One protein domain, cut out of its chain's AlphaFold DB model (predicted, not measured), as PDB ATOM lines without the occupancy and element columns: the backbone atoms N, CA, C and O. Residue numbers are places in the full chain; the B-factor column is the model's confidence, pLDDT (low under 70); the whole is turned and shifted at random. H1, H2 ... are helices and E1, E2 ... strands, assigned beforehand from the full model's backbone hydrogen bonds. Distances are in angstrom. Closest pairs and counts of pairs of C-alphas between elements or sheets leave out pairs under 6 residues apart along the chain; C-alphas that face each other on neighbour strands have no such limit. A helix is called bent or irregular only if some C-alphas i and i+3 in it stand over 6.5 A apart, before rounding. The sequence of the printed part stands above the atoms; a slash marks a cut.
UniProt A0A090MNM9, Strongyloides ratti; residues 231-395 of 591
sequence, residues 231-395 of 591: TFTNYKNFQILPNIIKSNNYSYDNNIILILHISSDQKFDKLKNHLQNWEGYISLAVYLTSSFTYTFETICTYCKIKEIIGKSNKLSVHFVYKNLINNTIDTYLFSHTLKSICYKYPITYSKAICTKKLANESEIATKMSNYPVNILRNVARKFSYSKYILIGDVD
ATOM      1  N   THR A 231       0.570  23.238   7.460       81.25
ATOM      2  CA  THR A 231       1.400  24.319   6.919       81.25
ATOM      3  C   THR A 231       0.530  25.408   6.322       81.25
ATOM      4  O   THR A 231      -0.465  25.137   5.651       81.25
ATOM      5  N   PHE A 232       0.896  26.660   6.580       84.62
ATOM      6  CA  PHE A 232       0.243  27.789   5.940       84.62
ATOM      7  C   PHE A 232       0.841  28.043   4.556       84.62
ATOM      8  O   PHE A 232       2.056  28.015   4.377       84.62
ATOM      9  N   THR A 233      -0.023  28.371   3.601       88.31
ATOM     10  CA  THR A 233       0.354  28.727   2.235       88.31
ATOM     11  C   THR A 233      -0.128  30.134   1.925       88.31
ATOM     12  O   THR A 233      -1.303  30.453   2.112       88.31
ATOM     13  N   ASN A 234       0.758  30.975   1.397       90.12
ATOM     14  CA  ASN A 234       0.387  32.311   0.943       90.12
ATOM     15  C   ASN A 234      -0.330  32.249  -0.412       90.12
ATOM     16  O   ASN A 234       0.086  31.542  -1.333       90.12
ATOM     17  N   TYR A 235      -1.407  33.017  -0.545       90.38
ATOM     18  CA  TYR A 235      -2.161  33.183  -1.781       90.38
ATOM     19  C   TYR A 235      -2.568  34.643  -1.939       90.38
ATOM     20  O   TYR A 235      -3.563  35.097  -1.374       90.38
ATOM     21  N   LYS A 236      -1.787  35.389  -2.728       90.25
ATOM     22  CA  LYS A 236      -1.944  36.844  -2.874       90.25
ATOM     23  C   LYS A 236      -1.902  37.514  -1.491       90.25
ATOM     24  O   LYS A 236      -0.936  37.335  -0.762       90.25
ATOM     25  N   ASN A 237      -2.946  38.248  -1.123       89.25
ATOM     26  CA  ASN A 237      -3.130  38.901   0.173       89.25
ATOM     27  C   ASN A 237      -3.891  38.034   1.198       89.25
ATOM     28  O   ASN A 237      -4.446  38.554   2.170       89.25
ATOM     29  N   PHE A 238      -3.957  36.724   0.968       91.38
ATOM     30  CA  PHE A 238      -4.566  35.750   1.864       91.38
ATOM     31  C   PHE A 238      -3.534  34.735   2.333       91.38
ATOM     32  O   PHE A 238      -2.606  34.383   1.604       91.38
ATOM     33  N   GLN A 239      -3.752  34.209   3.531       90.31
ATOM     34  CA  GLN A 239      -3.042  33.037   4.017       90.31
ATOM     35  C   GLN A 239      -4.038  31.895   4.135       90.31
ATOM     36  O   GLN A 239      -5.161  32.065   4.619       90.31
ATOM     37  N   ILE A 240      -3.630  30.734   3.653       91.75
ATOM     38  CA  ILE A 240      -4.474  29.556   3.559       91.75
ATOM     39  C   ILE A 240      -3.898  28.497   4.475       91.75
ATOM     40  O   ILE A 240      -2.701  28.237   4.453       91.75
ATOM     41  N   LEU A 241      -4.771  27.862   5.239       90.81
ATOM     42  CA  LEU A 241      -4.482  26.628   5.942       90.81
ATOM     43  C   LEU A 241      -5.245  25.502   5.234       90.81
ATOM     44  O   LEU A 241      -6.429  25.274   5.515       90.81
ATOM     45  N   PRO A 242      -4.628  24.863   4.229       92.62
ATOM     46  CA  PRO A 242      -5.292  23.848   3.436       92.62
ATOM     47  C   PRO A 242      -5.422  22.544   4.220       92.62
ATOM     48  O   PRO A 242      -4.554  22.202   5.017       92.62
ATOM     49  N   ASN A 243      -6.477  21.777   3.935       91.75
ATOM     50  CA  ASN A 243      -6.662  20.423   4.459       91.75
ATOM     51  C   ASN A 243      -6.605  20.344   5.994       91.75
ATOM     52  O   ASN A 243      -6.187  19.327   6.540       91.75
ATOM     53  N   ILE A 244      -7.063  21.396   6.694       90.56
ATOM     54  CA  ILE A 244      -7.197  21.383   8.163       90.56
ATOM     55  C   ILE A 244      -8.101  20.229   8.615       90.56
ATOM     56  O   ILE A 244      -7.913  19.631   9.672       90.56
ATOM     57  N   ILE A 245      -9.069  19.880   7.770       91.75
ATOM     58  CA  ILE A 245      -9.758  18.598   7.796       91.75
ATOM     59  C   ILE A 245      -9.545  17.990   6.421       91.75
ATOM     60  O   ILE A 245      -9.795  18.652   5.414       91.75
ATOM     61  N   LYS A 246      -9.056  16.755   6.381       92.00
ATOM     62  CA  LYS A 246      -8.777  16.040   5.142       92.00
ATOM     63  C   LYS A 246      -9.800  14.923   4.968       92.00
ATOM     64  O   LYS A 246     -10.073  14.191   5.919       92.00
ATOM     65  N   SER A 247     -10.354  14.808   3.766       93.25
ATOM     66  CA  SER A 247     -11.158  13.651   3.375       93.25
ATOM     67  C   SER A 247     -10.279  12.412   3.179       93.25
ATOM     68  O   SER A 247      -9.051  12.504   3.126       93.25
ATOM     69  N   ASN A 248     -10.907  11.257   2.967       92.56
ATOM     70  CA  ASN A 248     -10.195  10.104   2.422       92.56
ATOM     71  C   ASN A 248      -9.612  10.430   1.042       92.56
ATOM     72  O   ASN A 248     -10.095  11.326   0.342       92.56
ATOM     73  N   ASN A 249      -8.573   9.690   0.658       89.69
ATOM     74  CA  ASN A 249      -8.037   9.757  -0.694       89.69
ATOM     75  C   ASN A 249      -9.073   9.220  -1.689       89.69
ATOM     76  O   ASN A 249      -9.790   8.259  -1.407       89.69
ATOM     77  N   TYR A 250      -9.118   9.832  -2.866       92.00
ATOM     78  CA  TYR A 250     -10.039   9.474  -3.933       92.00
ATOM     79  C   TYR A 250      -9.332   9.473  -5.287       92.00
ATOM     80  O   TYR A 250      -8.308  10.126  -5.476       92.00
ATOM     81  N   SER A 251      -9.867   8.692  -6.227       91.12
ATOM     82  CA  SER A 251      -9.305   8.552  -7.571       91.12
ATOM     83  C   SER A 251      -9.565   9.809  -8.406       91.12
ATOM     84  O   SER A 251     -10.696  10.305  -8.447       91.12
ATOM     85  N   TYR A 252      -8.517  10.277  -9.090       92.06
ATOM     86  CA  TYR A 252      -8.508  11.491  -9.908       92.06
ATOM     87  C   TYR A 252      -9.607  11.492 -10.987       92.06
ATOM     88  O   TYR A 252     -10.370  12.454 -11.081       92.06
ATOM     89  N   ASP A 253      -9.746  10.392 -11.737       92.88
ATOM     90  CA  ASP A 253     -10.647  10.276 -12.899       92.88
ATOM     91  C   ASP A 253     -12.040   9.708 -12.578       92.88
ATOM     92  O   ASP A 253     -12.894   9.600 -13.461       92.88
ATOM     93  N   ASN A 254     -12.286   9.310 -11.327       94.81
ATOM     94  CA  ASN A 254     -13.500   8.586 -10.929       94.81
ATOM     95  C   ASN A 254     -14.362   9.343  -9.914       94.81
ATOM     96  O   ASN A 254     -15.186   8.732  -9.242       94.81
ATOM     97  N   ASN A 255     -14.180  10.657  -9.787       95.75
ATOM     98  CA  ASN A 255     -14.965  11.484  -8.876       95.75
ATOM     99  C   ASN A 255     -15.275  12.834  -9.515       95.75
ATOM    100  O   ASN A 255     -14.472  13.352 -10.285       95.75
ATOM    101  N   ILE A 256     -16.428  13.400  -9.166       98.06
ATOM    102  CA  ILE A 256     -16.715  14.822  -9.331       98.06
ATOM    103  C   ILE A 256     -16.559  15.454  -7.951       98.06
ATOM    104  O   ILE A 256     -17.226  15.039  -7.002       98.06
ATOM    105  N   ILE A 257     -15.691  16.456  -7.824       98.25
ATOM    106  CA  ILE A 257     -15.537  17.179  -6.558       98.25
ATOM    107  C   ILE A 257     -16.494  18.355  -6.526       98.25
ATOM    108  O   ILE A 257     -16.472  19.222  -7.404       98.25
ATOM    109  N   LEU A 258     -17.314  18.387  -5.480       98.50
ATOM    110  CA  LEU A 258     -18.168  19.520  -5.182       98.50
ATOM    111  C   LEU A 258     -17.340  20.607  -4.492       98.50
ATOM    112  O   LEU A 258     -16.845  20.432  -3.379       98.50
ATOM    113  N   ILE A 259     -17.180  21.728  -5.180       98.62
ATOM    114  CA  ILE A 259     -16.463  22.910  -4.717       98.62
ATOM    115  C   ILE A 259     -17.467  23.827  -4.029       98.62
ATOM    116  O   ILE A 259     -18.363  24.368  -4.680       98.62
ATOM    117  N   LEU A 260     -17.283  24.022  -2.726       98.19
ATOM    118  CA  LEU A 260     -18.114  24.885  -1.894       98.19
ATOM    119  C   LEU A 260     -17.279  25.978  -1.232       98.19
ATOM    120  O   LEU A 260     -16.071  25.850  -1.017       98.19
ATOM    121  N   HIS A 261     -17.961  27.041  -0.828       97.62
ATOM    122  CA  HIS A 261     -17.400  28.066   0.035       97.62
ATOM    123  C   HIS A 261     -18.406  28.484   1.106       97.62
ATOM    124  O   HIS A 261     -19.619  28.435   0.906       97.62
ATOM    125  N   ILE A 262     -17.901  28.919   2.256       95.88
ATOM    126  CA  ILE A 262     -18.714  29.476   3.338       95.88
ATOM    127  C   ILE A 262     -17.885  30.476   4.149       95.88
ATOM    128  O   ILE A 262     -16.662  30.521   4.040       95.88
ATOM    129  N   SER A 263     -18.543  31.323   4.931       94.06
ATOM    130  CA  SER A 263     -17.900  32.186   5.924       94.06
ATOM    131  C   SER A 263     -18.197  31.653   7.327       94.06
ATOM    132  O   SER A 263     -19.276  31.111   7.564       94.06
ATOM    133  N   SER A 264     -17.258  31.798   8.256       92.50
ATOM    134  CA  SER A 264     -17.335  31.327   9.652       92.50
ATOM    135  C   SER A 264     -18.536  31.839  10.459       92.50
ATOM    136  O   SER A 264     -18.918  31.241  11.465       92.50
ATOM    137  N   ASP A 265     -19.155  32.933  10.024       87.19
ATOM    138  CA  ASP A 265     -20.342  33.531  10.634       87.19
ATOM    139  C   ASP A 265     -21.668  32.985  10.092       87.19
ATOM    140  O   ASP A 265     -22.737  33.311  10.611       87.19
ATOM    141  N   GLN A 266     -21.618  32.172   9.037       87.56
ATOM    142  CA  GLN A 266     -22.800  31.557   8.448       87.56
ATOM    143  C   GLN A 266     -23.229  30.306   9.225       87.56
ATOM    144  O   GLN A 266     -22.483  29.704  10.000       87.56
ATOM    145  N   LYS A 267     -24.476  29.884   9.003       86.06
ATOM    146  CA  LYS A 267     -25.015  28.664   9.611       86.06
ATOM    147  C   LYS A 267     -24.443  27.428   8.917       86.06
ATOM    148  O   LYS A 267     -24.861  27.085   7.812       86.06
ATOM    149  N   PHE A 268     -23.537  26.732   9.599       87.69
ATOM    150  CA  PHE A 268     -22.941  25.487   9.108       87.69
ATOM    151  C   PHE A 268     -23.920  24.304   9.038       87.69
ATOM    152  O   PHE A 268     -23.590  23.316   8.396       87.69
ATOM    153  N   ASP A 269     -25.133  24.393   9.601       82.31
ATOM    154  CA  ASP A 269     -26.142  23.317   9.520       82.31
ATOM    155  C   ASP A 269     -26.449  22.900   8.073       82.31
ATOM    156  O   ASP A 269     -26.727  21.735   7.802       82.31
ATOM    157  N   LYS A 270     -26.321  23.833   7.120       84.38
ATOM    158  CA  LYS A 270     -26.465  23.567   5.681       84.38
ATOM    159  C   LYS A 270     -25.469  22.514   5.165       84.38
ATOM    160  O   LYS A 270     -25.799  21.736   4.276       84.38
ATOM    161  N   LEU A 271     -24.278  22.432   5.762       91.25
ATOM    162  CA  LEU A 271     -23.264  21.433   5.419       91.25
ATOM    163  C   LEU A 271     -23.727  20.009   5.757       91.25
ATOM    164  O   LEU A 271     -23.380  19.075   5.042       91.25
ATOM    165  N   LYS A 272     -24.555  19.838   6.798       90.94
ATOM    166  CA  LYS A 272     -25.135  18.535   7.151       90.94
ATOM    167  C   LYS A 272     -25.991  17.983   6.010       90.94
ATOM    168  O   LYS A 272     -25.883  16.803   5.694       90.94
ATOM    169  N   ASN A 273     -26.783  18.842   5.366       92.19
ATOM    170  CA  ASN A 273     -27.601  18.450   4.220       92.19
ATOM    171  C   ASN A 273     -26.719  17.996   3.048       92.19
ATOM    172  O   ASN A 273     -26.982  16.951   2.467       92.19
ATOM    173  N   HIS A 274     -25.626  18.713   2.763       93.25
ATOM    174  CA  HIS A 274     -24.651  18.311   1.739       93.25
ATOM    175  C   HIS A 274     -23.999  16.959   2.034       93.25
ATOM    176  O   HIS A 274     -23.912  16.120   1.145       93.25
ATOM    177  N   LEU A 275     -23.591  16.705   3.280       93.75
ATOM    178  CA  LEU A 275     -22.996  15.419   3.664       93.75
ATOM    179  C   LEU A 275     -23.970  14.236   3.508       93.75
ATOM    180  O   LEU A 275     -23.518  13.104   3.333       93.75
ATOM    181  N   GLN A 276     -25.281  14.492   3.573       92.94
ATOM    182  CA  GLN A 276     -26.335  13.498   3.349       92.94
ATOM    183  C   GLN A 276     -26.717  13.354   1.869       92.94
ATOM    184  O   GLN A 276     -26.984  12.245   1.418       92.94
ATOM    185  N   ASN A 277     -26.770  14.459   1.126       95.19
ATOM    186  CA  ASN A 277     -27.306  14.510  -0.232       95.19
ATOM    187  C   ASN A 277     -26.244  14.316  -1.329       95.19
ATOM    188  O   ASN A 277     -26.538  13.697  -2.348       95.19
ATOM    189  N   TRP A 278     -25.020  14.811  -1.131       95.81
ATOM    190  CA  TRP A 278     -23.934  14.653  -2.095       95.81
ATOM    191  C   TRP A 278     -23.196  13.326  -1.894       95.81
ATOM    192  O   TRP A 278     -22.657  13.006  -0.828       95.81
ATOM    193  N   GLU A 279     -23.157  12.525  -2.952       93.94
ATOM    194  CA  GLU A 279     -22.572  11.184  -2.909       93.94
ATOM    195  C   GLU A 279     -21.042  11.218  -2.967       93.94
ATOM    196  O   GLU A 279     -20.398  10.403  -2.307       93.94
ATOM    197  N   GLY A 280     -20.480  12.179  -3.708       94.81
ATOM    198  CA  GLY A 280     -19.043  12.331  -3.924       94.81
ATOM    199  C   GLY A 280     -18.309  13.067  -2.801       94.81
ATOM    200  O   GLY A 280     -18.807  13.259  -1.689       94.81
ATOM    201  N   TYR A 281     -17.095  13.511  -3.116       97.56
ATOM    202  CA  TYR A 281     -16.250  14.283  -2.206       97.56
ATOM    203  C   TYR A 281     -16.508  15.786  -2.337       97.56
ATOM    204  O   TYR A 281     -16.958  16.273  -3.379       97.56
ATOM    205  N   ILE A 282     -16.217  16.517  -1.263       98.06
ATOM    206  CA  ILE A 282     -16.437  17.958  -1.146       98.06
ATOM    207  C   ILE A 282     -15.110  18.631  -0.794       98.06
ATOM    208  O   ILE A 282     -14.429  18.211   0.144       98.06
ATOM    209  N   SER A 283     -14.772  19.704  -1.503       98.31
ATOM    210  CA  SER A 283     -13.738  20.653  -1.090       98.31
ATOM    211  C   SER A 283     -14.401  21.965  -0.677       98.31
ATOM    212  O   SER A 283     -15.101  22.598  -1.468       98.31
ATOM    213  N   LEU A 284     -14.205  22.354   0.582       98.50
ATOM    214  CA  LEU A 284     -14.835  23.513   1.202       98.50
ATOM    215  C   LEU A 284     -13.785  24.548   1.608       98.50
ATOM    216  O   LEU A 284     -12.965  24.297   2.493       98.50
ATOM    217  N   ALA A 285     -13.858  25.744   1.030       98.44
ATOM    218  CA  ALA A 285     -13.121  26.902   1.529       98.44
ATOM    219  C   ALA A 285     -13.951  27.656   2.581       98.44
ATOM    220  O   ALA A 285     -15.082  28.068   2.320       98.44
ATOM    221  N   VAL A 286     -13.384  27.867   3.768       97.62
ATOM    222  CA  VAL A 286     -14.019  28.601   4.868       97.62
ATOM    223  C   VAL A 286     -13.275  29.909   5.090       97.62
ATOM    224  O   VAL A 286     -12.099  29.911   5.452       97.62
ATOM    225  N   TYR A 287     -13.964  31.025   4.879       96.44
ATOM    226  CA  TYR A 287     -13.425  32.346   5.172       96.44
ATOM    227  C   TYR A 287     -13.528  32.648   6.664       96.44
ATOM    228  O   TYR A 287     -14.615  32.547   7.237       96.44
ATOM    229  N   LEU A 288     -12.407  33.034   7.270       93.12
ATOM    230  CA  LEU A 288     -12.344  33.509   8.648       93.12
ATOM    231  C   LEU A 288     -12.163  35.024   8.656       93.12
ATOM    232  O   LEU A 288     -11.377  35.583   7.891       93.12
ATOM    233  N   THR A 289     -12.923  35.692   9.518       85.94
ATOM    234  CA  THR A 289     -12.935  37.154   9.623       85.94
ATOM    235  C   THR A 289     -11.796  37.696  10.477       85.94
ATOM    236  O   THR A 289     -11.414  38.854  10.319       85.94
ATOM    237  N   SER A 290     -11.235  36.864  11.353       82.06
ATOM    238  CA  SER A 290     -10.084  37.199  12.176       82.06
ATOM    239  C   SER A 290      -8.814  37.433  11.355       82.06
ATOM    240  O   SER A 290      -8.472  36.664  10.457       82.06
ATOM    241  N   SER A 291      -8.056  38.457  11.752       76.25
ATOM    242  CA  SER A 291      -6.700  38.740  11.266       76.25
ATOM    243  C   SER A 291      -5.607  37.917  11.967       76.25
ATOM    244  O   SER A 291      -4.424  38.200  11.782       76.25
ATOM    245  N   PHE A 292      -5.979  36.907  12.764       74.62
ATOM    246  CA  PHE A 292      -5.061  36.011  13.473       74.62
ATOM    247  C   PHE A 292      -5.504  34.544  13.323       74.62
ATOM    248  O   PHE A 292      -6.699  34.242  13.308       74.62
ATOM    249  N   THR A 293      -4.551  33.611  13.247       70.44
ATOM    250  CA  THR A 293      -4.837  32.192  12.944       70.44
ATOM    251  C   THR A 293      -5.205  31.341  14.155       70.44
ATOM    252  O   THR A 293      -5.853  30.317  13.982       70.44
ATOM    253  N   TYR A 294      -4.867  31.757  15.380       74.62
ATOM    254  CA  TYR A 294      -5.220  31.039  16.612       74.62
ATOM    255  C   TYR A 294      -6.181  31.852  17.480       74.62
ATOM    256  O   TYR A 294      -5.841  32.368  18.541       74.62
ATOM    257  N   THR A 295      -7.404  32.010  16.982       78.88
ATOM    258  CA  THR A 295      -8.475  32.737  17.672       78.88
ATOM    259  C   THR A 295      -9.625  31.824  18.046       78.88
ATOM    260  O   THR A 295      -9.779  30.730  17.498       78.88
ATOM    261  N   PHE A 296     -10.483  32.306  18.951       82.12
ATOM    262  CA  PHE A 296     -11.736  31.633  19.284       82.12
ATOM    263  C   PHE A 296     -12.564  31.315  18.031       82.12
ATOM    264  O   PHE A 296     -13.101  30.218  17.930       82.12
ATOM    265  N   GLU A 297     -12.613  32.223  17.049       86.56
ATOM    266  CA  GLU A 297     -13.312  31.998  15.778       86.56
ATOM    267  C   GLU A 297     -12.771  30.769  15.035       86.56
ATOM    268  O   GLU A 297     -13.559  29.929  14.598       86.56
ATOM    269  N   THR A 298     -11.441  30.645  14.931       87.12
ATOM    270  CA  THR A 298     -10.779  29.505  14.276       87.12
ATOM    271  C   THR A 298     -11.105  28.198  14.995       87.12
ATOM    272  O   THR A 298     -11.574  27.252  14.363       87.12
ATOM    273  N   ILE A 299     -10.895  28.154  16.315       85.50
ATOM    274  CA  ILE A 299     -11.116  26.952  17.135       85.50
ATOM    275  C   ILE A 299     -12.593  26.546  17.097       85.50
ATOM    276  O   ILE A 299     -12.914  25.395  16.810       85.50
ATOM    277  N   CYS A 300     -13.499  27.501  17.323       85.88
ATOM    278  CA  CYS A 300     -14.939  27.267  17.304       85.88
ATOM    279  C   CYS A 300     -15.400  26.754  15.938       85.88
ATOM    280  O   CYS A 300     -16.153  25.785  15.874       85.88
ATOM    281  N   THR A 301     -14.925  27.358  14.842       90.69
ATOM    282  CA  THR A 301     -15.312  26.962  13.483       90.69
ATOM    283  C   THR A 301     -14.779  25.572  13.145       90.69
ATOM    284  O   THR A 301     -15.523  24.746  12.619       90.69
ATOM    285  N   TYR A 302     -13.529  25.266  13.506       90.44
ATOM    286  CA  TYR A 302     -12.956  23.931  13.337       90.44
ATOM    287  C   TYR A 302     -13.752  22.866  14.106       90.44
ATOM    288  O   TYR A 302     -14.195  21.886  13.504       90.44
ATOM    289  N   CYS A 303     -14.011  23.080  15.401       86.94
ATOM    290  CA  CYS A 303     -14.752  22.117  16.217       86.94
ATOM    291  C   CYS A 303     -16.208  21.964  15.768       86.94
ATOM    292  O   CYS A 303     -16.713  20.845  15.705       86.94
ATOM    293  N   LYS A 304     -16.862  23.058  15.364       88.69
ATOM    294  CA  LYS A 304     -18.223  23.025  14.822       88.69
ATOM    295  C   LYS A 304     -18.307  22.204  13.539       88.69
ATOM    296  O   LYS A 304     -19.212  21.388  13.391       88.69
ATOM    297  N   ILE A 305     -17.360  22.388  12.619       91.88
ATOM    298  CA  ILE A 305     -17.310  21.599  11.387       91.88
ATOM    299  C   ILE A 305     -17.021  20.126  11.711       91.88
ATOM    300  O   ILE A 305     -17.709  19.263  11.178       91.88
ATOM    301  N   LYS A 306     -16.070  19.819  12.605       89.50
ATOM    302  CA  LYS A 306     -15.789  18.438  13.043       89.50
ATOM    303  C   LYS A 306     -17.022  17.746  13.628       89.50
ATOM    304  O   LYS A 306     -17.294  16.602  13.273       89.50
ATOM    305  N   GLU A 307     -17.789  18.442  14.464       88.19
ATOM    306  CA  GLU A 307     -19.037  17.924  15.033       88.19
ATOM    307  C   GLU A 307     -20.077  17.619  13.941       88.19
ATOM    308  O   GLU A 307     -20.694  16.557  13.956       88.19
ATOM    309  N   ILE A 308     -20.233  18.511  12.954       89.44
ATOM    310  CA  ILE A 308     -21.168  18.330  11.827       89.44
ATOM    311  C   ILE A 308     -20.738  17.187  10.904       89.44
ATOM    312  O   ILE A 308     -21.586  16.428  10.433       89.44
ATOM    313  N   ILE A 309     -19.435  17.059  10.641       90.38
ATOM    314  CA  ILE A 309     -18.866  15.964   9.848       90.38
ATOM    315  C   ILE A 309     -19.144  14.616  10.519       90.38
ATOM    316  O   ILE A 309     -19.453  13.637   9.833       90.38
ATOM    317  N   GLY A 310     -19.026  14.553  11.849       87.69
ATOM    318  CA  GLY A 310     -19.145  13.315  12.607       87.69
ATOM    319  C   GLY A 310     -18.149  12.267  12.102       87.69
ATOM    320  O   GLY A 310     -16.941  12.466  12.174       87.69
ATOM    321  N   LYS A 311     -18.665  11.153  11.568       86.88
ATOM    322  CA  LYS A 311     -17.869  10.047  10.999       86.88
ATOM    323  C   LYS A 311     -17.668  10.137   9.478       86.88
ATOM    324  O   LYS A 311     -17.137   9.206   8.881       86.88
ATOM    325  N   SER A 312     -18.154  11.194   8.826       90.44
ATOM    326  CA  SER A 312     -18.026  11.331   7.374       90.44
ATOM    327  C   SER A 312     -16.582  11.623   6.968       90.44
ATOM    328  O   SER A 312     -15.947  12.523   7.504       90.44
ATOM    329  N   ASN A 313     -16.093  10.922   5.946       91.44
ATOM    330  CA  ASN A 313     -14.741  11.111   5.411       91.44
ATOM    331  C   ASN A 313     -14.745  11.770   4.021       91.44
ATOM    332  O   ASN A 313     -13.775  11.655   3.276       91.44
ATOM    333  N   LYS A 314     -15.845  12.435   3.645       94.25
ATOM    334  CA  LYS A 314     -16.044  13.027   2.307       94.25
ATOM    335  C   LYS A 314     -15.556  14.471   2.173       94.25
ATOM    336  O   LYS A 314     -15.468  14.976   1.059       94.25
ATOM    337  N   LEU A 315     -15.281  15.151   3.287       96.00
ATOM    338  CA  LEU A 315     -15.071  16.597   3.313       96.00
ATOM    339  C   LEU A 315     -13.603  16.968   3.544       96.00
ATOM    340  O   LEU A 315     -13.033  16.634   4.579       96.00
ATOM    341  N   SER A 316     -13.032  17.713   2.599       96.88
ATOM    342  CA  SER A 316     -11.779  18.449   2.773       96.88
ATOM    343  C   SER A 316     -12.074  19.925   3.035       96.88
ATOM    344  O   SER A 316     -12.891  20.532   2.341       96.88
ATOM    345  N   VAL A 317     -11.435  20.505   4.049       97.19
ATOM    346  CA  VAL A 317     -11.676  21.880   4.509       97.19
ATOM    347  C   VAL A 317     -10.392  22.691   4.426       97.19
ATOM    348  O   VAL A 317      -9.329  22.237   4.850       97.19
ATOM    349  N   HIS A 318     -10.502  23.915   3.915       97.00
ATOM    350  CA  HIS A 318      -9.397  24.859   3.768       97.00
ATOM    351  C   HIS A 318      -9.791  26.181   4.430       97.00
ATOM    352  O   HIS A 318     -10.779  26.799   4.031       97.00
ATOM    353  N   PHE A 319      -9.050  26.619   5.445       95.31
ATOM    354  CA  PHE A 319      -9.304  27.912   6.086       95.31
ATOM    355  C   PHE A 319      -8.576  29.024   5.340       95.31
ATOM    356  O   PHE A 319      -7.418  28.863   4.958       95.31
ATOM    357  N   VAL A 320      -9.259  30.145   5.127       95.31
ATOM    358  CA  VAL A 320      -8.753  31.291   4.367       95.31
ATOM    359  C   VAL A 320      -8.847  32.544   5.227       95.31
ATOM    360  O   VAL A 320      -9.941  32.957   5.611       95.31
ATOM    361  N   TYR A 321      -7.695  33.156   5.493       92.00
ATOM    362  CA  TYR A 321      -7.541  34.360   6.308       92.00
ATOM    363  C   TYR A 321      -7.158  35.546   5.426       92.00
ATOM    364  O   TYR A 321      -6.287  35.422   4.562       92.00
ATOM    365  N   LYS A 322      -7.772  36.711   5.649       87.75
ATOM    366  CA  LYS A 322      -7.373  37.958   4.983       87.75
ATOM    367  C   LYS A 322      -6.201  38.587   5.736       87.75
ATOM    368  O   LYS A 322      -6.391  39.015   6.868       87.75
ATOM    369  N   ASN A 323      -5.047  38.681   5.072       70.38
ATOM    370  CA  ASN A 323      -3.868  39.456   5.472       70.38
ATOM    371  C   ASN A 323      -3.482  39.310   6.958       70.38
ATOM    372  O   ASN A 323      -3.887  40.111   7.801       70.38
ATOM    373  N   LEU A 324      -2.710  38.275   7.285       62.91
ATOM    374  CA  LEU A 324      -2.278  38.049   8.661       62.91
ATOM    375  C   LEU A 324      -1.151  39.011   9.037       62.91
ATOM    376  O   LEU A 324      -0.207  39.220   8.276       62.91
ATOM    377  N   ILE A 325      -1.243  39.569  10.243       56.34
ATOM    378  CA  ILE A 325      -0.069  40.122  10.918       56.34
ATOM    379  C   ILE A 325       0.890  38.944  11.099       56.34
ATOM    380  O   ILE A 325       0.453  37.872  11.516       56.34
ATOM    381  N   ASN A 326       2.149  39.140  10.699       48.88
ATOM    382  CA  ASN A 326       3.194  38.126  10.578       48.88
ATOM    383  C   ASN A 326       3.450  37.444  11.934       48.88
ATOM    384  O   ASN A 326       4.359  37.807  12.674       48.88
ATOM    385  N   ASN A 327       2.598  36.492  12.297       51.84
ATOM    386  CA  ASN A 327       2.730  35.735  13.521       51.84
ATOM    387  C   ASN A 327       3.602  34.527  13.198       51.84
ATOM    388  O   ASN A 327       3.196  33.643  12.442       51.84
ATOM    389  N   THR A 328       4.786  34.472  13.804       54.12
ATOM    390  CA  THR A 328       5.575  33.246  13.945       54.12
ATOM    391  C   THR A 328       4.809  32.292  14.858       54.12
ATOM    392  O   THR A 328       5.110  32.157  16.042       54.12
ATOM    393  N   ILE A 329       3.727  31.710  14.346       59.66
ATOM    394  CA  ILE A 329       3.005  30.662  15.052       59.66
ATOM    395  C   ILE A 329       3.762  29.378  14.821       59.66
ATOM    396  O   ILE A 329       3.984  28.974  13.680       59.66
ATOM    397  N   ASP A 330       4.133  28.752  15.928       64.44
ATOM    398  CA  ASP A 330       4.581  27.381  15.923       64.44
ATOM    399  C   ASP A 330       3.439  26.501  15.389       64.44
ATOM    400  O   ASP A 330       2.456  26.193  16.073       64.44
ATOM    401  N   THR A 331       3.546  26.149  14.108       66.00
ATOM    402  CA  THR A 331       2.586  25.313  13.389       66.00
ATOM    403  C   THR A 331       2.427  23.943  14.038       66.00
ATOM    404  O   THR A 331       1.351  23.353  13.933       66.00
ATOM    405  N   TYR A 332       3.460  23.464  14.742       66.31
ATOM    406  CA  TYR A 332       3.425  22.213  15.488       66.31
ATOM    407  C   TYR A 332       2.503  22.324  16.704       66.31
ATOM    408  O   TYR A 332       1.588  21.510  16.863       66.31
ATOM    409  N   LEU A 333       2.680  23.357  17.536       65.94
ATOM    410  CA  LEU A 333       1.816  23.579  18.699       65.94
ATOM    411  C   LEU A 333       0.360  23.772  18.264       65.94
ATOM    412  O   LEU A 333      -0.562  23.207  18.857       65.94
ATOM    413  N   PHE A 334       0.150  24.536  17.193       71.75
ATOM    414  CA  PHE A 334      -1.172  24.781  16.634       71.75
ATOM    415  C   PHE A 334      -1.847  23.492  16.137       71.75
ATOM    416  O   PHE A 334      -3.013  23.258  16.464       71.75
ATOM    417  N   SER A 335      -1.132  22.622  15.411       69.81
ATOM    418  CA  SER A 335      -1.698  21.362  14.916       69.81
ATOM    419  C   SER A 335      -2.078  20.404  16.046       69.81
ATOM    420  O   SER A 335      -3.156  19.809  16.002       69.81
ATOM    421  N   HIS A 336      -1.242  20.283  17.080       69.12
ATOM    422  CA  HIS A 336      -1.511  19.409  18.228       69.12
ATOM    423  C   HIS A 336      -2.654  19.941  19.093       69.12
ATOM    424  O   HIS A 336      -3.548  19.196  19.506       69.12
ATOM    425  N   THR A 337      -2.673  21.256  19.313       71.06
ATOM    426  CA  THR A 337      -3.731  21.882  20.104       71.06
ATOM    427  C   THR A 337      -5.073  21.755  19.395       71.06
ATOM    428  O   THR A 337      -6.039  21.325  20.013       71.06
ATOM    429  N   LEU A 338      -5.150  22.012  18.085       74.56
ATOM    430  CA  LEU A 338      -6.398  21.840  17.334       74.56
ATOM    431  C   LEU A 338      -6.929  20.402  17.351       74.56
ATOM    432  O   LEU A 338      -8.139  20.212  17.455       74.56
ATOM    433  N   LYS A 339      -6.063  19.382  17.265       69.25
ATOM    434  CA  LYS A 339      -6.505  17.975  17.302       69.25
ATOM    435  C   LYS A 339      -7.170  17.619  18.641       69.25
ATOM    436  O   LYS A 339      -8.187  16.931  18.640       69.25
ATOM    437  N   SER A 340      -6.655  18.133  19.759       69.56
ATOM    438  CA  SER A 340      -7.144  17.813  21.111       69.56
ATOM    439  C   SER A 340      -8.248  18.750  21.629       69.56
ATOM    440  O   SER A 340      -9.085  18.335  22.435       69.56
ATOM    441  N   ILE A 341      -8.300  20.004  21.163       75.00
ATOM    442  CA  ILE A 341      -9.149  21.050  21.760       75.00
ATOM    443  C   ILE A 341     -10.647  20.754  21.665       75.00
ATOM    444  O   ILE A 341     -11.393  21.094  22.579       75.00
ATOM    445  N   CYS A 342     -11.100  20.081  20.604       75.19
ATOM    446  CA  CYS A 342     -12.524  19.797  20.433       75.19
ATOM    447  C   CYS A 342     -13.044  18.720  21.393       75.19
ATOM    448  O   CYS A 342     -14.222  18.740  21.728       75.19
ATOM    449  N   TYR A 343     -12.179  17.807  21.848       66.56
ATOM    450  CA  TYR A 343     -12.549  16.709  22.750       66.56
ATOM    451  C   TYR A 343     -12.390  17.082  24.228       66.56
ATOM    452  O   TYR A 343     -13.058  16.517  25.088       66.56
ATOM    453  N   LYS A 344     -11.517  18.053  24.531       60.12
ATOM    454  CA  LYS A 344     -11.171  18.450  25.904       60.12
ATOM    455  C   LYS A 344     -12.245  19.299  26.594       60.12
ATOM    456  O   LYS A 344     -12.264  19.373  27.821       60.12
ATOM    457  N   TYR A 345     -13.137  19.931  25.832       55.41
ATOM    458  CA  TYR A 345     -14.201  20.780  26.366       55.41
ATOM    459  C   TYR A 345     -15.578  20.179  26.039       55.41
ATOM    460  O   TYR A 345     -15.895  20.045  24.858       55.41
ATOM    461  N   PRO A 346     -16.427  19.864  27.039       47.25
ATOM    462  CA  PRO A 346     -17.740  19.232  26.857       47.25
ATOM    463  C   PRO A 346     -18.807  20.226  26.351       47.25
ATOM    464  O   PRO A 346     -19.943  20.241  26.820       47.25
ATOM    465  N   ILE A 347     -18.439  21.113  25.426       56.06
ATOM    466  CA  ILE A 347     -19.343  22.092  24.825       56.06
ATOM    467  C   ILE A 347     -19.805  21.542  23.479       56.06
ATOM    468  O   ILE A 347     -18.996  21.194  22.628       56.06
ATOM    469  N   THR A 348     -21.118  21.508  23.267       63.81
ATOM    470  CA  THR A 348     -21.712  21.244  21.952       63.81
ATOM    471  C   THR A 348     -21.498  22.481  21.068       63.81
ATOM    472  O   THR A 348     -22.181  23.499  21.222       63.81
ATOM    473  N   TYR A 349     -20.518  22.435  20.163       65.25
ATOM    474  CA  TYR A 349     -20.158  23.551  19.280       65.25
ATOM    475  C   TYR A 349     -21.183  23.774  18.158       65.25
ATOM    476  O   TYR A 349     -21.226  24.862  17.576       65.25
ATOM    477  N   SER A 350     -22.070  22.812  17.883       62.88
ATOM    478  CA  SER A 350     -23.173  22.965  16.919       62.88
ATOM    479  C   SER A 350     -24.023  24.215  17.171       62.88
ATOM    480  O   SER A 350     -24.361  24.933  16.225       62.88
ATOM    481  N   LYS A 351     -24.287  24.558  18.439       66.88
ATOM    482  CA  LYS A 351     -25.034  25.773  18.823       66.88
ATOM    483  C   LYS A 351     -24.150  27.000  19.060       66.88
ATOM    484  O   LYS A 351     -24.679  28.098  19.227       66.88
ATOM    485  N   ALA A 352     -22.825  26.846  19.062       68.56
ATOM    486  CA  ALA A 352     -21.911  27.948  19.322       68.56
ATOM    487  C   ALA A 352     -21.933  28.978  18.181       68.56
ATOM    488  O   ALA A 352     -22.000  28.645  16.989       68.56
ATOM    489  N   ILE A 353     -21.869  30.248  18.575       76.25
ATOM    490  CA  ILE A 353     -21.709  31.397  17.690       76.25
ATOM    491  C   ILE A 353     -20.212  31.726  17.665       76.25
ATOM    492  O   ILE A 353     -19.675  32.242  18.641       76.25
ATOM    493  N   CYS A 354     -19.533  31.398  16.563       79.06
ATOM    494  CA  CYS A 354     -18.075  31.531  16.455       79.06
ATOM    495  C   CYS A 354     -17.598  32.964  16.178       79.06
ATOM    496  O   CYS A 354     -16.421  33.271  16.339       79.06
ATOM    497  N   THR A 355     -18.512  33.851  15.783       81.12
ATOM    498  CA  THR A 355     -18.234  35.250  15.440       81.12
ATOM    499  C   THR A 355     -19.277  36.164  16.058       81.12
ATOM    500  O   THR A 355     -20.440  35.780  16.156       81.12
ATOM    501  N   LYS A 356     -18.923  37.411  16.372       74.81
ATOM    502  CA  LYS A 356     -19.892  38.405  16.855       74.81
ATOM    503  C   LYS A 356     -21.096  38.510  15.903       74.81
ATOM    504  O   LYS A 356     -20.926  38.721  14.702       74.81
ATOM    505  N   LYS A 357     -22.311  38.369  16.444       72.81
ATOM    506  CA  LYS A 357     -23.547  38.579  15.683       72.81
ATOM    507  C   LYS A 357     -23.657  40.066  15.342       72.81
ATOM    508  O   LYS A 357     -23.646  40.899  16.246       72.81
ATOM    509  N   LEU A 358     -23.739  40.381  14.052       75.38
ATOM    510  CA  LEU A 358     -24.003  41.742  13.589       75.38
ATOM    511  C   LEU A 358     -25.480  42.072  13.807       75.38
ATOM    512  O   LEU A 358     -26.342  41.209  13.615       75.38
ATOM    513  N   ALA A 359     -25.757  43.299  14.239       69.94
ATOM    514  CA  ALA A 359     -27.108  43.732  14.594       69.94
ATOM    515  C   ALA A 359     -27.752  44.616  13.516       69.94
ATOM    516  O   ALA A 359     -28.975  44.678  13.446       69.94
ATOM    517  N   ASN A 360     -26.950  45.271  12.670       84.88
ATOM    518  CA  ASN A 360     -27.432  46.251  11.698       84.88
ATOM    519  C   ASN A 360     -27.253  45.779  10.242       84.88
ATOM    520  O   ASN A 360     -26.227  45.206   9.876       84.88
ATOM    521  N   GLU A 361     -28.226  46.088   9.383       86.19
ATOM    522  CA  GLU A 361     -28.224  45.752   7.952       86.19
ATOM    523  C   GLU A 361     -27.018  46.336   7.206       86.19
ATOM    524  O   GLU A 361     -26.460  45.670   6.337       86.19
ATOM    525  N   SER A 362     -26.584  47.550   7.562       88.38
ATOM    526  CA  SER A 362     -25.414  48.197   6.946       88.38
ATOM    527  C   SER A 362     -24.105  47.458   7.257       88.38
ATOM    528  O   SER A 362     -23.250  47.290   6.385       88.38
ATOM    529  N   GLU A 363     -23.962  46.938   8.480       89.12
ATOM    530  CA  GLU A 363     -22.801  46.126   8.867       89.12
ATOM    531  C   GLU A 363     -22.797  44.793   8.112       89.12
ATOM    532  O   GLU A 363     -21.761  44.377   7.593       89.12
ATOM    533  N   ILE A 364     -23.967  44.148   8.002       87.81
ATOM    534  CA  ILE A 364     -24.141  42.914   7.225       87.81
ATOM    535  C   ILE A 364     -23.778  43.168   5.758       87.81
ATOM    536  O   ILE A 364     -23.014  42.398   5.180       87.81
ATOM    537  N   ALA A 365     -24.262  44.264   5.170       92.31
ATOM    538  CA  ALA A 365     -23.968  44.649   3.793       92.31
ATOM    539  C   ALA A 365     -22.479  44.946   3.568       92.31
ATOM    540  O   ALA A 365     -21.889  44.487   2.590       92.31
ATOM    541  N   THR A 366     -21.839  45.658   4.496       91.88
ATOM    542  CA  THR A 366     -20.402  45.958   4.437       91.88
ATOM    543  C   THR A 366     -19.577  44.678   4.522       91.88
ATOM    544  O   THR A 366     -18.661  44.464   3.727       91.88
ATOM    545  N   LYS A 367     -19.918  43.771   5.439       90.44
ATOM    546  CA  LYS A 367     -19.258  42.467   5.535       90.44
ATOM    547  C   LYS A 367     -19.445  41.649   4.258       90.44
ATOM    548  O   LYS A 367     -18.477  41.103   3.738       90.44
ATOM    549  N   MET A 368     -20.668  41.625   3.736       92.38
ATOM    550  CA  MET A 368     -21.019  40.957   2.489       92.38
ATOM    551  C   MET A 368     -20.196  41.486   1.308       92.38
ATOM    552  O   MET A 368     -19.603  40.698   0.583       92.38
ATOM    553  N   SER A 369     -20.081  42.808   1.166       94.06
ATOM    554  CA  SER A 369     -19.280  43.447   0.110       94.06
ATOM    555  C   SER A 369     -17.788  43.097   0.170       94.06
ATOM    556  O   SER A 369     -17.099  43.126  -0.845       94.06
ATOM    557  N   ASN A 370     -17.293  42.733   1.355       93.00
ATOM    558  CA  ASN A 370     -15.909  42.339   1.591       93.00
ATOM    559  C   ASN A 370     -15.679  40.822   1.501       93.00
ATOM    560  O   ASN A 370     -14.541  40.380   1.677       93.00
ATOM    561  N   TYR A 371     -16.725  40.023   1.267       95.69
ATOM    562  CA  TYR A 371     -16.619  38.570   1.189       95.69
ATOM    563  C   TYR A 371     -15.893  38.147  -0.101       95.69
ATOM    564  O   TYR A 371     -16.396  38.400  -1.200       95.69
ATOM    565  N   PRO A 372     -14.720  37.490  -0.013       96.31
ATOM    566  CA  PRO A 372     -13.873  37.222  -1.173       96.31
ATOM    567  C   PRO A 372     -14.308  35.943  -1.910       96.31
ATOM    568  O   PRO A 372     -13.538  34.998  -2.056       96.31
ATOM    569  N   VAL A 373     -15.557  35.892  -2.372       97.06
ATOM    570  CA  VAL A 373     -16.204  34.669  -2.885       97.06
ATOM    571  C   VAL A 373     -15.392  33.928  -3.960       97.06
ATOM    572  O   VAL A 373     -15.210  32.714  -3.875       97.06
ATOM    573  N   ASN A 374     -14.832  34.649  -4.935       97.69
ATOM    574  CA  ASN A 374     -14.095  34.045  -6.047       97.69
ATOM    575  C   ASN A 374     -12.713  33.533  -5.626       97.69
ATOM    576  O   ASN A 374     -12.285  32.493  -6.123       97.69
ATOM    577  N   ILE A 375     -12.075  34.174  -4.638       97.69
ATOM    578  CA  ILE A 375     -10.873  33.635  -3.984       97.69
ATOM    579  C   ILE A 375     -11.215  32.281  -3.365       97.69
ATOM    580  O   ILE A 375     -10.519  31.304  -3.606       97.69
ATOM    581  N   LEU A 376     -12.311  32.191  -2.608       98.38
ATOM    582  CA  LEU A 376     -12.693  30.961  -1.909       98.38
ATOM    583  C   LEU A 376     -13.014  29.822  -2.882       98.38
ATOM    584  O   LEU A 376     -12.522  28.711  -2.694       98.38
ATOM    585  N   ARG A 377     -13.764  30.103  -3.958       98.00
ATOM    586  CA  ARG A 377     -14.018  29.134  -5.041       98.00
ATOM    587  C   ARG A 377     -12.708  28.631  -5.652       98.00
ATOM    588  O   ARG A 377     -12.537  27.428  -5.828       98.00
ATOM    589  N   ASN A 378     -11.772  29.532  -5.951       98.25
ATOM    590  CA  ASN A 378     -10.487  29.172  -6.550       98.25
ATOM    591  C   ASN A 378      -9.580  28.408  -5.574       98.25
ATOM    592  O   ASN A 378      -8.913  27.466  -5.988       98.25
ATOM    593  N   VAL A 379      -9.594  28.752  -4.284       98.19
ATOM    594  CA  VAL A 379      -8.852  28.046  -3.230       98.19
ATOM    595  C   VAL A 379      -9.372  26.624  -3.049       98.19
ATOM    596  O   VAL A 379      -8.575  25.690  -3.111       98.19
ATOM    597  N   ALA A 380     -10.685  26.436  -2.895       98.25
ATOM    598  CA  ALA A 380     -11.281  25.101  -2.806       98.25
ATOM    599  C   ALA A 380     -10.927  24.256  -4.044       98.25
ATOM    600  O   ALA A 380     -10.438  23.136  -3.924       98.25
ATOM    601  N   ARG A 381     -11.027  24.831  -5.249       97.44
ATOM    602  CA  ARG A 381     -10.572  24.163  -6.482       97.44
ATOM    603  C   ARG A 381      -9.095  23.782  -6.435       97.44
ATOM    604  O   ARG A 381      -8.758  22.640  -6.727       97.44
ATOM    605  N   LYS A 382      -8.220  24.724  -6.081       96.50
ATOM    606  CA  LYS A 382      -6.761  24.549  -6.090       96.50
ATOM    607  C   LYS A 382      -6.288  23.431  -5.161       96.50
ATOM    608  O   LYS A 382      -5.304  22.774  -5.476       96.50
ATOM    609  N   PHE A 383      -6.967  23.222  -4.036       95.31
ATOM    610  CA  PHE A 383      -6.626  22.171  -3.073       95.31
ATOM    611  C   PHE A 383      -7.484  20.903  -3.210       95.31
ATOM    612  O   PHE A 383      -7.413  20.025  -2.350       95.31
ATOM    613  N   SER A 384      -8.261  20.785  -4.288       94.19
ATOM    614  CA  SER A 384      -8.941  19.546  -4.675       94.19
ATOM    615  C   SER A 384      -8.118  18.773  -5.711       94.19
ATOM    616  O   SER A 384      -7.434  19.382  -6.530       94.19
ATOM    617  N   TYR A 385      -8.180  17.439  -5.687       91.56
ATOM    618  CA  TYR A 385      -7.420  16.589  -6.613       91.56
ATOM    619  C   TYR A 385      -8.337  15.709  -7.466       91.56
ATOM    620  O   TYR A 385      -8.554  14.536  -7.176       91.56
ATOM    621  N   SER A 386      -8.912  16.272  -8.527       94.56
ATOM    622  CA  SER A 386      -9.788  15.517  -9.426       94.56
ATOM    623  C   SER A 386      -9.830  16.101 -10.828       94.56
ATOM    624  O   SER A 386      -9.631  17.303 -11.025       94.56
ATOM    625  N   LYS A 387     -10.132  15.238 -11.798       96.44
ATOM    626  CA  LYS A 387     -10.389  15.607 -13.182       96.44
ATOM    627  C   LYS A 387     -11.691  16.380 -13.348       96.44
ATOM    628  O   LYS A 387     -11.731  17.276 -14.185       96.44
ATOM    629  N   TYR A 388     -12.737  16.072 -12.574       98.44
ATOM    630  CA  TYR A 388     -14.063  16.674 -12.738       98.44
ATOM    631  C   TYR A 388     -14.479  17.479 -11.510       98.44
ATOM    632  O   TYR A 388     -14.313  17.049 -10.369       98.44
ATOM    633  N   ILE A 389     -15.074  18.645 -11.748       98.44
ATOM    634  CA  ILE A 389     -15.555  19.531 -10.690       98.44
ATOM    635  C   ILE A 389     -16.974  20.017 -10.961       98.44
ATOM    636  O   ILE A 389     -17.404  20.153 -12.109       98.44
ATOM    637  N   LEU A 390     -17.662  20.338  -9.870       98.25
ATOM    638  CA  LEU A 390     -18.933  21.046  -9.839       98.25
ATOM    639  C   LEU A 390     -18.811  22.161  -8.802       98.25
ATOM    640  O   LEU A 390     -18.413  21.905  -7.671       98.25
ATOM    641  N   ILE A 391     -19.126  23.399  -9.175       97.94
ATOM    642  CA  ILE A 391     -19.044  24.554  -8.270       97.94
ATOM    643  C   ILE A 391     -20.458  24.953  -7.860       97.94
ATOM    644  O   ILE A 391     -21.286  25.223  -8.729       97.94
ATOM    645  N   GLY A 392     -20.728  24.992  -6.555       94.75
ATOM    646  CA  GLY A 392     -22.055  25.285  -6.020       94.75
ATOM    647  C   GLY A 392     -22.023  26.077  -4.717       94.75
ATOM    648  O   GLY A 392     -20.959  26.396  -4.185       94.75
ATOM    649  N   ASP A 393     -23.217  26.358  -4.197       92.12
ATOM    650  CA  ASP A 393     -23.412  27.018  -2.910       92.12
ATOM    651  C   ASP A 393     -23.835  25.985  -1.854       92.12
ATOM    652  O   ASP A 393     -24.374  24.913  -2.152       92.12
ATOM    653  N   VAL A 394     -23.600  26.300  -0.579       91.19
ATOM    654  CA  VAL A 394     -23.884  25.386   0.542       91.19
ATOM    655  C   VAL A 394     -25.377  25.074   0.742       91.19
ATOM    656  O   VAL A 394     -25.706  24.202   1.535       91.19
ATOM    657  N   ASP A 395     -26.288  25.756   0.048       87.06
ATOM    658  CA  ASP A 395     -27.739  25.514   0.054       87.06
ATOM    659  C   ASP A 395     -28.292  24.894  -1.238       87.06
ATOM    660  O   ASP A 395     -29.498  24.653  -1.326       87.06
TER     661      ASP A 395
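This is residues 231 to 395 of the 591 residues of a protein of Strongyloides ratti (UniProt A0A090MNM9). A strongly twisted sheet of six strands, curled like part of a barrel, wraps round helix H5 on one face, while H2 covers part of the other face. H1 packs near one end of H2, H3 packs on H2 farther out, and residues 359 to 366, of which 361 to 366 belong to H4, stick out from the body. The printed part has 165 residues with five named helices and six named strands, in the order E1 E2 E3 H1 E4 H2 E5 H3 H4 H5 E6. The sheet is mixed, in the order E1 E2 E5 E4 E3 E6, and the class is mixed, helices and strands. The whole is compact, with a radius of gyration of the C-alphas of 15.5 A and spans of 42 by 37 by 31 A.

Find C-alpha 233 at (0.354, 28.727, 2.235), where E1 begins and runs to 235. E2 follows at residues 238 to 245, 18.9 A long, then E3 at 256 to 263, 23.1 A. Read on to H1 at 269 to 277, E4 at 282 to 288, 18.8 A, and H2 at 296 to 309, 19.6 A. E5, 315 to 322, is 22.8 A long, and H3, 331 to 344, is 19.8 A and irregular, with C-alphas 339 and 342 7.0 A apart. H4 is at 361 to 369, H5 at 373 to 382, and E6 runs from 388 to C-alpha 391 at (-19.044, 24.554, -8.270).

Start at edge strand E1, which forms a hairpin with E2: N 233 and O 240 are 2.8 A apart. E2 and E5 are antiparallel, with N 241 and O 319 at 2.8 A. Parallel pairs follow: E5 and E4 with N 286 and O 318 at 2.8 A, E4 and E3 with N 260 and O 283 at 2.9 A, E3 and edge strand E6 with N 259 and O 390 at 2.8 A. E3, H1, E4 and E4, H2, E5 are strand-helix-strand units, parallel neighbours joined through a helix, both with right-handed crossovers. The sheet curls round H5; the closest C-alphas of E4 and H5, Ala 285 and Ala 380, are 5.0 A apart. H2 is on the opposite face, making three layers, helices on both faces; its height over the sheet is 9.3 A, and it runs along E5 at 13 degrees on the local plane. H1 only grazes the sheet with residues 271 to 275. H2 touches H1 with residues 308 to 309 alone, closest C-alphas Lys 272 and Ile 308 at 6.1 A. Residues 299 to 303 of H2 touch residues 338 to 342 of H3, closest C-alphas Cys 303 and Cys 342 at 5.3 A, at a steep tilt of 60 degrees. H3 and H4 are not on the sheet, and H4 touches no helix. Every O i to N i+4 pair is within hydrogen-bond range in H2, H4 and H5, against 4 of 5 in H1 and 8 of 10 in H3.

The C-alphas farthest apart, Asp 253 and Asn 360, are 46.7 A apart. The printed part has no cut, and the link from H3 to H4, 16 residues, is long. Mean pLDDT of the printed part is 86.1; look for values under 70 at, for instance, residues 324 to 333 and 343 to 352.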